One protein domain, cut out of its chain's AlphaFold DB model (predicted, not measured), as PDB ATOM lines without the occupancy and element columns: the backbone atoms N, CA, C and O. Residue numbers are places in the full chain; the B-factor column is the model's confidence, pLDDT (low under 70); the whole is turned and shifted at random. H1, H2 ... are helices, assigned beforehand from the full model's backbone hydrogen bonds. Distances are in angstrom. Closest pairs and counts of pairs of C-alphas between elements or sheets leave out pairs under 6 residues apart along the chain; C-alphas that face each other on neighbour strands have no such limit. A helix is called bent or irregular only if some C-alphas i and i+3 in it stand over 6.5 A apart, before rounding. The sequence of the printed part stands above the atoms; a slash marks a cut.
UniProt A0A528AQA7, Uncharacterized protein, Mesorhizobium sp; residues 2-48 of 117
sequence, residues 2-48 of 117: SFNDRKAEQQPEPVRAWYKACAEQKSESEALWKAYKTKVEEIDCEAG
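AT A GLANCE: This is residues 2 to 48 of the 117 residues of an uncharacterized protein of Mesorhizobium sp (UniProt A0A528AQA7). A short helix and one very long helix meet near their ends at a corner, so that the whole looks like an L with one short arm and one long arm. The short arm is H1, and the long arm is H2, which makes nearly the full length of the printed part; residues 21 to 48, of which 21 to 46 belong to H2, stick out. The printed part has 47 residues with two named helices, H1 then H2, and no named strand, and its class is all helix. It is extended, with a radius of gyration of the C-alphas of 17.5 A and spans of 53 by 20 by 6 A.

HOW THE PARTS SIT: H1, residues 3 to 9, is joined to H2, residues 13 to 46, by a tight link of 3 residues. The two helices are close but not clearly touching, with 2 pairs of C-alphas within 8 A. Their closest C-alphas are those of Ala 8 and Arg 16, 6.6 A apart. They run opposite ways at a steep tilt of 61 degrees. Their centres are 23.3 A apart. Residues 2 to 7, of which 3 to 7 belong to H1, stand free, and so do residues 21 to 48, of which 21 to 46 belong to H2. In H1 and H2 each O i to N i+4 pair is within hydrogen-bond range.

IN THESE COORDINATES: H1 begins at C-alpha 3, at (298.716, 125.609, 349.728), and measures 10.5 A from first to last C-alpha. H2 begins at C-alpha 13, at (292.825, 142.734, 353.826), and ends at C-alpha 46, at (270.759, 109.196, 382.911), 49.6 A away. Neither helix is bent.

THE WHOLE: The two C-alphas farthest apart are those of Pro 12 and Gly 48, at 53.1 A. The printed part has no cut and no long link. The mean pLDDT of the printed part is 88.5, and residues 2 to 9 are under 70.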
ATOM      1  N   SER A   2     300.088 125.044 354.423       63.88
ATOM      2  CA  SER A   2     299.268 124.462 353.356       63.88
ATOM      3  C   SER A   2     299.220 125.387 352.132       63.88
ATOM      4  O   SER A   2     299.424 126.598 352.232       63.88
ATOM      5  N   PHE A   3     298.961 124.828 350.948       54.22
ATOM      6  CA  PHE A   3     298.716 125.609 349.728       54.22
ATOM      7  C   PHE A   3     297.543 126.593 349.902       54.22
ATOM      8  O   PHE A   3     297.587 127.704 349.373       54.22
ATOM      9  N   ASN A   4     296.543 126.218 350.706       63.66
ATOM     10  CA  ASN A   4     295.406 127.080 351.025       63.66
ATOM     11  C   ASN A   4     295.786 128.237 351.965       63.66
ATOM     12  O   ASN A   4     295.307 129.350 351.758       63.66
ATOM     13  N   ASP A   5     296.713 128.024 352.903       62.53
ATOM     14  CA  ASP A   5     297.170 129.066 353.839       62.53
ATOM     15  C   ASP A   5     297.907 130.197 353.097       62.53
ATOM     16  O   ASP A   5     297.664 131.376 353.342       62.53
ATOM     17  N   ARG A   6     298.744 129.854 352.102       59.00
ATOM     18  CA  ARG A   6     299.452 130.842 351.259       59.00
ATOM     19  C   ARG A   6     298.517 131.671 350.377       59.00
ATOM     20  O   ARG A   6     298.797 132.840 350.128       59.00
ATOM     21  N   LYS A   7     297.422 131.083 349.883       61.75
ATOM     22  CA  LYS A   7     296.408 131.827 349.119       61.75
ATOM     23  C   LYS A   7     295.611 132.771 350.010       61.75
ATOM     24  O   LYS A   7     295.294 133.863 349.556       61.75
ATOM     25  N   ALA A   8     295.313 132.375 351.247       60.91
ATOM     26  CA  ALA A   8     294.613 133.224 352.205       60.91
ATOM     27  C   ALA A   8     295.423 134.489 352.547       60.91
ATOM     28  O   ALA A   8     294.861 135.577 352.575       60.91
ATOM     29  N   GLU A   9     296.746 134.391 352.705       67.00
ATOM     30  CA  GLU A   9     297.607 135.558 352.963       67.00
ATOM     31  C   GLU A   9     297.702 136.536 351.784       67.00
ATOM     32  O   GLU A   9     297.864 137.738 351.996       67.00
ATOM     33  N   GLN A  10     297.548 136.049 350.550       78.31
ATOM     34  CA  GLN A  10     297.561 136.868 349.331       78.31
ATOM     35  C   GLN A  10     296.221 137.567 349.048       78.31
ATOM     36  O   GLN A  10     296.144 138.378 348.126       78.31
ATOM     37  N   GLN A  11     295.170 137.274 349.822       80.56
ATOM     38  CA  GLN A  11     293.880 137.944 349.676       80.56
ATOM     39  C   GLN A  11     293.937 139.398 350.174       80.56
ATOM     40  O   GLN A  11     294.700 139.706 351.100       80.56
ATOM     41  N   PRO A  12     293.099 140.295 349.619       89.94
ATOM     42  CA  PRO A  12     292.923 141.643 350.147       89.94
ATOM     43  C   PRO A  12     292.568 141.626 351.636       89.94
ATOM     44  O   PRO A  12     291.864 140.730 352.106       89.94
ATOM     45  N   GLU A  13     293.021 142.641 352.373       90.25
ATOM     46  CA  GLU A  13     292.825 142.734 353.826       90.25
ATOM     47  C   GLU A  13     291.359 142.528 354.268       90.25
ATOM     48  O   GLU A  13     291.157 141.678 355.138       90.25
ATOM     49  N   PRO A  14     290.339 143.110 353.597       91.06
ATOM     50  CA  PRO A  14     288.941 142.892 353.979       91.06
ATOM     51  C   PRO A  14     288.501 141.427 353.880       91.06
ATOM     52  O   PRO A  14     287.726 140.942 354.701       91.06
ATOM     53  N   VAL A  15     289.019 140.695 352.889       88.25
ATOM     54  CA  VAL A  15     288.702 139.276 352.676       88.25
ATOM     55  C   VAL A  15     289.372 138.415 353.748       88.25
ATOM     56  O   VAL A  15     288.759 137.480 354.257       88.25
ATOM     57  N   ARG A  16     290.606 138.745 354.147       86.75
ATOM     58  CA  ARG A  16     291.293 138.047 355.248       86.75
ATOM     59  C   ARG A  16     290.616 138.296 356.591       86.75
ATOM     60  O   ARG A  16     290.436 137.349 357.352       86.75
ATOM     61  N   ALA A  17     290.227 139.542 356.862       90.12
ATOM     62  CA  ALA A  17     289.483 139.904 358.062       90.12
ATOM     63  C   ALA A  17     288.144 139.152 358.130       90.12
ATOM     64  O   ALA A  17     287.810 138.589 359.171       90.12
ATOM     65  N   TRP A  18     287.433 139.051 357.001       90.44
ATOM     66  CA  TRP A  18     286.205 138.264 356.900       90.44
ATOM     67  C   TRP A  18     286.433 136.768 357.165       90.44
ATOM     68  O   TRP A  18     285.742 136.191 357.999       90.44
ATOM     69  N   TYR A  19     287.436 136.143 356.537       90.75
ATOM     70  CA  TYR A  19     287.748 134.730 356.791       90.75
ATOM     71  C   TYR A  19     288.113 134.460 358.250       90.75
ATOM     72  O   TYR A  19     287.691 133.446 358.805       90.75
ATOM     73  N   LYS A  20     288.877 135.363 358.874       90.31
ATOM     74  CA  LYS A  20     289.219 135.271 360.293       90.31
ATOM     75  C   LYS A  20     287.960 135.321 361.163       90.31
ATOM     76  O   LYS A  20     287.776 134.427 361.982       90.31
ATOM     77  N   ALA A  21     287.068 136.281 360.920       93.38
ATOM     78  CA  ALA A  21     285.802 136.391 361.643       93.38
ATOM     79  C   ALA A  21     284.913 135.144 361.460       93.38
ATOM     80  O   ALA A  21     284.342 134.642 362.425       93.38
ATOM     81  N   CYS A  22     284.838 134.587 360.246       93.62
ATOM     82  CA  CYS A  22     284.108 133.341 360.000       93.62
ATOM     83  C   CYS A  22     284.721 132.141 360.736       93.62
ATOM     84  O   CYS A  22     283.986 131.290 361.233       93.62
ATOM     85  N   ALA A  23     286.052 132.048 360.797       93.69
ATOM     86  CA  ALA A  23     286.734 130.977 361.517       93.69
ATOM     87  C   ALA A  23     286.499 131.072 363.032       93.69
ATOM     88  O   ALA A  23     286.214 130.057 363.665       93.69
ATOM     89  N   GLU A  24     286.556 132.282 363.592       95.00
ATOM     90  CA  GLU A  24     286.250 132.551 365.002       95.00
ATOM     91  C   GLU A  24     284.796 132.179 365.324       95.00
ATOM     92  O   GLU A  24     284.557 131.352 366.204       95.00
ATOM     93  N   GLN A  25     283.833 132.656 364.530       96.56
ATOM     94  CA  GLN A  25     282.418 132.320 364.711       96.56
ATOM     95  C   GLN A  25     282.155 130.813 364.600       96.56
ATOM     96  O   GLN A  25     281.362 130.252 365.362       96.56
ATOM     97  N   LYS A  26     282.798 130.138 363.641       95.94
ATOM     98  CA  LYS A  26     282.674 128.687 363.483       95.94
ATOM     99  C   LYS A  26     283.200 127.963 364.719       95.94
ATOM    100  O   LYS A  26     282.512 127.082 365.223       95.94
ATOM    101  N   SER A  27     284.365 128.360 365.227       96.00
ATOM    102  CA  SER A  27     284.946 127.788 366.445       96.00
ATOM    103  C   SER A  27     284.028 127.977 367.658       96.00
ATOM    104  O   SER A  27     283.832 127.045 368.435       96.00
ATOM    105  N   GLU A  28     283.438 129.161 367.825       96.69
ATOM    106  CA  GLU A  28     282.482 129.432 368.906       96.69
ATOM    107  C   GLU A  28     281.209 128.587 368.767       96.69
ATOM    108  O   GLU A  28     280.736 127.993 369.736       96.69
ATOM    109  N   SER A  29     280.686 128.472 367.544       97.19
ATOM    110  CA  SER A  29     279.498 127.664 367.249       97.19
ATOM    111  C   SER A  29     279.748 126.177 367.497       97.19
ATOM    112  O   SER A  29     278.902 125.498 368.074       97.19
ATOM    113  N   GLU A  30     280.918 125.663 367.108       97.75
ATOM    114  CA  GLU A  30     281.329 124.282 367.372       97.75
ATOM    115  C   GLU A  30     281.470 124.011 368.874       97.75
ATOM    116  O   GLU A  30     281.047 122.956 369.347       97.75
ATOM    117  N   ALA A  31     282.003 124.966 369.643       97.75
ATOM    118  CA  ALA A  31     282.099 124.844 371.095       97.75
ATOM    119  C   ALA A  31     280.712 124.782 371.759       97.75
ATOM    120  O   ALA A  31     280.478 123.918 372.608       97.75
ATOM    121  N   LEU A  32     279.777 125.643 371.339       98.00
ATOM    122  CA  LEU A  32     278.391 125.623 371.820       98.00
ATOM    123  C   LEU A  32     277.675 124.326 371.437       98.00
ATOM    124  O   LEU A  32     277.021 123.711 372.278       98.00
ATOM    125  N   TRP A  33     277.832 123.882 370.189       97.69
ATOM    126  CA  TRP A  33     277.254 122.629 369.711       97.69
ATOM    127  C   TRP A  33     277.772 121.431 370.502       97.69
ATOM    128  O   TRP A  33     276.988 120.579 370.915       97.69
ATOM    129  N   LYS A  34     279.081 121.387 370.771       98.31
ATOM    130  CA  LYS A  34     279.693 120.333 371.580       98.31
ATOM    131  C   LYS A  34     279.142 120.331 373.005       98.31
ATOM    132  O   LYS A  34     278.759 119.273 373.484       98.31
ATOM    133  N   ALA A  35     279.053 121.492 373.657       98.00
ATOM    134  CA  ALA A  35     278.494 121.594 375.006       98.00
ATOM    135  C   ALA A  35     277.025 121.134 375.056       98.00
ATOM    136  O   ALA A  35     276.640 120.388 375.956       98.00
ATOM    137  N   TYR A  36     276.225 121.523 374.061       97.75
ATOM    138  CA  TYR A  36     274.851 121.050 373.907       97.75
ATOM    139  C   TYR A  36     274.787 119.527 373.738       97.75
ATOM    140  O   TYR A  36     274.054 118.863 374.465       97.75
ATOM    141  N   LYS A  37     275.581 118.962 372.821       97.81
ATOM    142  CA  LYS A  37     275.613 117.518 372.564       97.81
ATOM    143  C   LYS A  37     276.041 116.716 373.787       97.81
ATOM    144  O   LYS A  37     275.383 115.729 374.089       97.81
ATOM    145  N   THR A  38     277.052 117.178 374.520       97.94
ATOM    146  CA  THR A  38     277.451 116.567 375.793       97.94
ATOM    147  C   THR A  38     276.301 116.582 376.798       97.94
ATOM    148  O   THR A  38     276.044 115.568 377.433       97.94
ATOM    149  N   LYS A  39     275.547 117.686 376.904       97.44
ATOM    150  CA  LYS A  39     274.388 117.743 377.807       97.44
ATOM    151  C   LYS A  39     273.274 116.776 377.401       97.44
ATOM    152  O   LYS A  39     272.648 116.190 378.278       97.44
ATOM    153  N   VAL A  40     273.023 116.625 376.102       97.00
ATOM    154  CA  VAL A  40     272.061 115.642 375.579       97.00
ATOM    155  C   VAL A  40     272.515 114.223 375.914       97.00
ATOM    156  O   VAL A  40     271.740 113.476 376.488       97.00
ATOM    157  N   GLU A  41     273.779 113.889 375.654       96.12
ATOM    158  CA  GLU A  41     274.347 112.565 375.955       96.12
ATOM    159  C   GLU A  41     274.292 112.231 377.453       96.12
ATOM    160  O   GLU A  41     273.985 111.101 377.820       96.12
ATOM    161  N   GLU A  42     274.534 113.207 378.333       96.50
ATOM    162  CA  GLU A  42     274.345 113.034 379.780       96.50
ATOM    163  C   GLU A  42     272.890 112.701 380.130       96.50
ATOM    164  O   GLU A  42     272.647 111.770 380.894       96.50
ATOM    165  N   ILE A  43     271.927 113.444 379.571       96.50
ATOM    166  CA  ILE A  43     270.493 113.221 379.815       96.50
ATOM    167  C   ILE A  43     270.066 111.846 379.293       96.50
ATOM    168  O   ILE A  43     269.361 111.122 379.990       96.50
ATOM    169  N   ASP A  44     270.511 111.481 378.093       95.62
ATOM    170  CA  ASP A  44     270.202 110.199 377.467       95.62
ATOM    171  C   ASP A  44     270.769 109.037 378.294       95.62
ATOM    172  O   ASP A  44     270.067 108.061 378.562       95.62
ATOM    173  N   CYS A  45     272.004 109.173 378.786       94.50
ATOM    174  CA  CYS A  45     272.635 108.197 379.673       94.50
ATOM    175  C   CYS A  45     271.892 108.067 381.014       94.50
ATOM    176  O   CYS A  45     271.578 106.955 381.439       94.50
ATOM    177  N   GLU A  46     271.545 109.186 381.664       95.94
ATOM    178  CA  GLU A  46     270.759 109.196 382.911       95.94
ATOM    179  C   GLU A  46     269.368 108.570 382.729       95.94
ATOM    180  O   GLU A  46     268.867 107.891 383.628       95.94
ATOM    181  N   ALA A  47     268.751 108.773 381.563       95.00
ATOM    182  CA  ALA A  47     267.464 108.188 381.205       95.00
ATOM    183  C   ALA A  47     267.565 106.726 380.722       95.00
ATOM    184  O   ALA A  47     266.534 106.080 380.531       95.00
ATOM    185  N   GLY A  48     268.778 106.189 380.541       95.69
ATOM    186  CA  GLY A  48     269.002 104.841 380.019       95.69
ATOM    187  C   GLY A  48     268.554 104.672 378.564       95.69
ATOM    188  O   GLY A  48     268.107 103.586 378.188       95.69
TER     189      GLY A  48